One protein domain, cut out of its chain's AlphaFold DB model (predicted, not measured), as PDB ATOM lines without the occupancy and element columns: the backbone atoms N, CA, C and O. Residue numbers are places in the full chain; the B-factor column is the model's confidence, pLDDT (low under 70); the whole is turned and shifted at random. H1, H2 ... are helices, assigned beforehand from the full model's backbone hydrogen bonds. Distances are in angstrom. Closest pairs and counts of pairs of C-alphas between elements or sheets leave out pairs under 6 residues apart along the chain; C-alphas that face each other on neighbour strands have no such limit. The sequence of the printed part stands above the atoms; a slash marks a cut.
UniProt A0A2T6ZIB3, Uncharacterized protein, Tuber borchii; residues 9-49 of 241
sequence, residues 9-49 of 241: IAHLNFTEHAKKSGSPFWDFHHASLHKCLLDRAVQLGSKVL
ATOM      1  N   ILE A   9       1.080 -24.108  52.012       78.06
ATOM      2  CA  ILE A   9      -0.169 -24.867  51.815       78.06
ATOM      3  C   ILE A   9       0.128 -26.356  51.590       78.06
ATOM      4  O   ILE A   9      -0.548 -27.219  52.141       78.06
ATOM      5  N   ALA A  10       1.158 -26.658  50.798       82.75
ATOM      6  CA  ALA A  10       1.618 -28.010  50.503       82.75
ATOM      7  C   ALA A  10       3.096 -27.990  50.081       82.75
ATOM      8  O   ALA A  10       3.639 -26.942  49.732       82.75
ATOM      9  N   HIS A  11       3.750 -29.150  50.115       84.94
ATOM     10  CA  HIS A  11       5.092 -29.351  49.570       84.94
ATOM     11  C   HIS A  11       5.246 -30.794  49.074       84.94
ATOM     12  O   HIS A  11       4.567 -31.697  49.563       84.94
ATOM     13  N   LEU A  12       6.169 -31.018  48.136       82.56
ATOM     14  CA  LEU A  12       6.565 -32.349  47.680       82.56
ATOM     15  C   LEU A  12       8.074 -32.507  47.865       82.56
ATOM     16  O   LEU A  12       8.856 -31.713  47.351       82.56
ATOM     17  N   ASN A  13       8.488 -33.545  48.588       89.25
ATOM     18  CA  ASN A  13       9.898 -33.907  48.684       89.25
ATOM     19  C   ASN A  13      10.267 -34.813  47.500       89.25
ATOM     20  O   ASN A  13       9.854 -35.974  47.445       89.25
ATOM     21  N   PHE A  14      11.053 -34.285  46.562       87.81
ATOM     22  CA  PHE A  14      11.426 -34.997  45.337       87.81
ATOM     23  C   PHE A  14      12.277 -36.243  45.598       87.81
ATOM     24  O   PHE A  14      12.133 -37.237  44.891       87.81
ATOM     25  N   THR A  15      13.117 -36.237  46.637       88.50
ATOM     26  CA  THR A  15      13.956 -37.388  46.997       88.50
ATOM     27  C   THR A  15      13.113 -38.552  47.507       88.50
ATOM     28  O   THR A  15      13.290 -39.687  47.071       88.50
ATOM     29  N   GLU A  16      12.171 -38.280  48.408       88.56
ATOM     30  CA  GLU A  16      11.266 -39.305  48.936       88.56
ATOM     31  C   GLU A  16      10.287 -39.802  47.870       88.56
ATOM     32  O   GLU A  16      10.012 -41.000  47.798       88.56
ATOM     33  N   HIS A  17       9.804 -38.909  47.000       82.75
ATOM     34  CA  HIS A  17       8.998 -39.308  45.850       82.75
ATOM     35  C   HIS A  17       9.774 -40.266  44.940       82.75
ATOM     36  O   HIS A  17       9.265 -41.339  44.631       82.75
ATOM     37  N   ALA A  18      11.021 -39.932  44.596       86.44
ATOM     38  CA  ALA A  18      11.851 -40.743  43.711       86.44
ATOM     39  C   ALA A  18      12.128 -42.151  44.253       86.44
ATOM     40  O   ALA A  18      12.097 -43.124  43.503       86.44
ATOM     41  N   LYS A  19      12.358 -42.278  45.568       86.88
ATOM     42  CA  LYS A  19      12.512 -43.588  46.222       86.88
ATOM     43  C   LYS A  19      11.247 -44.440  46.101       86.88
ATOM     44  O   LYS A  19      11.351 -45.644  45.903       86.88
ATOM     45  N   LYS A  20      10.067 -43.826  46.236       83.50
ATOM     46  CA  LYS A  20       8.773 -44.524  46.172       83.50
ATOM     47  C   LYS A  20       8.369 -44.890  44.745       83.50
ATOM     48  O   LYS A  20       7.818 -45.964  44.541       83.50
ATOM     49  N   SER A  21       8.618 -44.010  43.778       79.69
ATOM     50  CA  SER A  21       8.243 -44.210  42.372       79.69
ATOM     51  C   SER A  21       9.274 -45.012  41.573       79.69
ATOM     52  O   SER A  21       8.992 -45.406  40.445       79.69
ATOM     53  N   GLY A  22      10.480 -45.226  42.115       87.06
ATOM     54  CA  GLY A  22      11.588 -45.862  41.399       87.06
ATOM     55  C   GLY A  22      12.178 -44.995  40.279       87.06
ATOM     56  O   GLY A  22      12.982 -45.484  39.488       87.06
ATOM     57  N   SER A  23      11.792 -43.717  40.197       78.56
ATOM     58  CA  SER A  23      12.232 -42.782  39.162       78.56
ATOM     59  C   SER A  23      12.389 -41.365  39.727       78.56
ATOM     60  O   SER A  23      11.516 -40.909  40.466       78.56
ATOM     61  N   PRO A  24      13.466 -40.632  39.396       83.25
ATOM     62  CA  PRO A  24      13.645 -39.254  39.845       83.25
ATOM     63  C   PRO A  24      12.505 -38.335  39.390       83.25
ATOM     64  O   PRO A  24      12.044 -38.404  38.250       83.25
ATOM     65  N   PHE A  25      12.095 -37.430  40.281       81.56
ATOM     66  CA  PHE A  25      11.253 -36.294  39.918       81.56
ATOM     67  C   PHE A  25      12.146 -35.185  39.362       81.56
ATOM     68  O   PHE A  25      13.044 -34.705  40.056       81.56
ATOM     69  N   TRP A  26      11.914 -34.802  38.111       79.38
ATOM     70  CA  TRP A  26      12.710 -33.791  37.433       79.38
ATOM     71  C   TRP A  26      11.973 -32.460  37.383       79.38
ATOM     72  O   TRP A  26      10.904 -32.365  36.786       79.38
ATOM     73  N   ASP A  27      12.592 -31.438  37.960       84.75
ATOM     74  CA  ASP A  27      12.178 -30.052  37.802       84.75
ATOM     75  C   ASP A  27      13.306 -29.287  37.107       84.75
ATOM     76  O   ASP A  27      14.471 -29.352  37.510       84.75
ATOM     77  N   PHE A  28      12.970 -28.614  36.012       86.25
ATOM     78  CA  PHE A  28      13.931 -27.929  35.166       86.25
ATOM     79  C   PHE A  28      13.406 -26.561  34.776       86.25
ATOM     80  O   PHE A  28      12.247 -26.392  34.401       86.25
ATOM     81  N   HIS A  29      14.322 -25.601  34.689       92.31
ATOM     82  CA  HIS A  29      14.048 -24.411  33.910       92.31
ATOM     83  C   HIS A  29      13.848 -24.802  32.435       92.31
ATOM     84  O   HIS A  29      14.731 -25.409  31.821       92.31
ATOM     85  N   HIS A  30      12.705 -24.430  31.853       87.25
ATOM     86  CA  HIS A  30      12.299 -24.859  30.510       87.25
ATOM     87  C   HIS A  30      13.364 -24.570  29.438       87.25
ATOM     88  O   HIS A  30      13.696 -25.438  28.630       87.25
ATOM     89  N   ALA A  31      13.976 -23.381  29.474       92.38
ATOM     90  CA  ALA A  31      15.019 -23.016  28.514       92.38
ATOM     91  C   ALA A  31      16.268 -23.910  28.621       92.38
ATOM     92  O   ALA A  31      16.904 -24.200  27.608       92.38
ATOM     93  N   SER A  32      16.602 -24.377  29.828       94.44
ATOM     94  CA  SER A  32      17.767 -25.236  30.059       94.44
ATOM     95  C   SER A  32      17.525 -26.640  29.517       94.44
ATOM     96  O   SER A  32      18.390 -27.190  28.834       94.44
ATOM     97  N   LEU A  33      16.330 -27.194  29.752       93.00
ATOM     98  CA  LEU A  33      15.938 -28.482  29.182       93.00
ATOM     99  C   LEU A  33      15.939 -28.422  27.649       93.00
ATOM    100  O   LEU A  33      16.554 -29.264  26.998       93.00
ATOM    101  N   HIS A  34      15.319 -27.386  27.077       94.81
ATOM    102  CA  HIS A  34      15.274 -27.182  25.631       94.81
ATOM    103  C   HIS A  34      16.681 -27.088  25.015       94.81
ATOM    104  O   HIS A  34      16.960 -27.741  24.012       94.81
ATOM    105  N   LYS A  35      17.594 -26.323  25.635       95.56
ATOM    106  CA  LYS A  35      18.998 -26.206  25.204       95.56
ATOM    107  C   LYS A  35      19.695 -27.569  25.179       95.56
ATOM    108  O   LYS A  35      20.312 -27.906  24.174       95.56
ATOM    109  N   CYS A  36      19.563 -28.360  26.246       96.19
ATOM    110  CA  CYS A  36      20.201 -29.677  26.336       96.19
ATOM    111  C   CYS A  36      19.697 -30.639  25.249       96.19
ATOM    112  O   CYS A  36      20.489 -31.358  24.638       96.19
ATOM    113  N   LEU A  37      18.386 -30.639  24.988       96.38
ATOM    114  CA  LEU A  37      17.780 -31.465  23.941       96.38
ATOM    115  C   LEU A  37      18.230 -31.028  22.543       96.38
ATOM    116  O   LEU A  37      18.611 -31.876  21.737       96.38
ATOM    117  N   LEU A  38      18.239 -29.719  22.279       97.00
ATOM    118  CA  LEU A  38      18.712 -29.146  21.019       97.00
ATOM    119  C   LEU A  38      20.174 -29.517  20.752       97.00
ATOM    120  O   LEU A  38      20.495 -30.026  19.679       97.00
ATOM    121  N   ASP A  39      21.048 -29.305  21.738       97.44
ATOM    122  CA  ASP A  39      22.476 -29.592  21.610       97.44
ATOM    123  C   ASP A  39      22.704 -31.083  21.317       97.44
ATOM    124  O   ASP A  39      23.485 -31.432  20.429       97.44
ATOM    125  N   ARG A  40      21.974 -31.975  22.004       97.69
ATOM    126  CA  ARG A  40      22.071 -33.419  21.768       97.69
ATOM    127  C   ARG A  40      21.550 -33.824  20.388       97.69
ATOM    128  O   ARG A  40      22.175 -34.665  19.746       97.69
ATOM    129  N   ALA A  41      20.441 -33.251  19.925       96.69
ATOM    130  CA  ALA A  41      19.900 -33.530  18.595       96.69
ATOM    131  C   ALA A  41      20.889 -33.118  17.493       96.69
ATOM    132  O   ALA A  41      21.189 -33.906  16.596       96.69
ATOM    133  N   VAL A  42      21.475 -31.923  17.607       97.56
ATOM    134  CA  VAL A  42      22.509 -31.445  16.675       97.56
ATOM    135  C   VAL A  42      23.749 -32.341  16.720       97.56
ATOM    136  O   VAL A  42      24.259 -32.723  15.670       97.56
ATOM    137  N   GLN A  43      24.202 -32.747  17.912       97.44
ATOM    138  CA  GLN A  43      25.333 -33.671  18.065       97.44
ATOM    139  C   GLN A  43      25.088 -35.025  17.376       97.44
ATOM    140  O   GLN A  43      26.026 -35.637  16.872       97.44
ATOM    141  N   LEU A  44      23.839 -35.494  17.353       97.88
ATOM    142  CA  LEU A  44      23.426 -36.721  16.668       97.88
ATOM    143  C   LEU A  44      23.216 -36.541  15.154       97.88
ATOM    144  O   LEU A  44      22.918 -37.514  14.467       97.88
ATOM    145  N   GLY A  45      23.393 -35.326  14.626       97.38
ATOM    146  CA  GLY A  45      23.342 -35.027  13.194       97.38
ATOM    147  C   GLY A  45      22.042 -34.383  12.709       97.38
ATOM    148  O   GLY A  45      21.887 -34.176  11.503       97.38
ATOM    149  N   SER A  46      21.108 -34.033  13.600       96.69
ATOM    150  CA  SER A  46      19.905 -33.299  13.201       96.69
ATOM    151  C   SER A  46      20.263 -31.906  12.673       96.69
ATOM    152  O   SER A  46      20.991 -31.146  13.313       96.69
ATOM    153  N   LYS A  47      19.704 -31.540  11.515       96.81
ATOM    154  CA  LYS A  47      19.802 -30.183  10.966       96.81
ATOM    155  C   LYS A  47      18.656 -29.342  11.508       96.81
ATOM    156  O   LYS A  47      17.495 -29.686  11.308       96.81
ATOM    157  N   VAL A  48      18.982 -28.237  12.170       96.38
ATOM    158  CA  VAL A  48      17.990 -27.340  12.768       96.38
ATOM    159  C   VAL A  48      17.959 -26.038  11.988       96.38
ATOM    160  O   VAL A  48      18.944 -25.301  11.952       96.38
ATOM    161  N   LEU A  49      16.816 -25.762  11.366       95.31
ATOM    162  CA  LEU A  49      16.565 -24.525  10.640       95.31
ATOM    163  C   LEU A  49      15.663 -23.633  11.490       95.31
ATOM    164  O   LEU A  49      14.512 -23.963  11.771       95.31
TER     165      LEU A  49
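This is residues 9 to 49 of the 241 residues of an uncharacterized protein of Tuber borchii (UniProt A0A2T6ZIB3). Two separate helices are strung along an extended stretch of chain with no shared core: a short helix H1 near one end, a stretched link, then the longer helix H2, free of the rest along its length but for residue 38. The printed part has 41 residues with two named helices, H1 then H2, and no named strand; its class is all helix. The whole is extended and flat, with a radius of gyration of the C-alphas of 15.4 A and spans of 44 by 24 by 9 A.

H1, residues 14 to 21, and H2, residues 30 to 43, are apart. The 8 residues between them form a short link. In H1 and H2 every O i to N i+4 pair is within hydrogen-bond range.

H1 begins with C-alpha 14 at (11.426, -34.997, 45.337) and is 10.2 A long. H2 is 20.1 A long and ends with C-alpha 43 at (25.333, -33.671, 18.065).

The two C-alphas farthest apart, those of Ile 9 and Gly 45, are 46.3 A apart. The printed part has no cut, and no printed residue is under 70 in pLDDT.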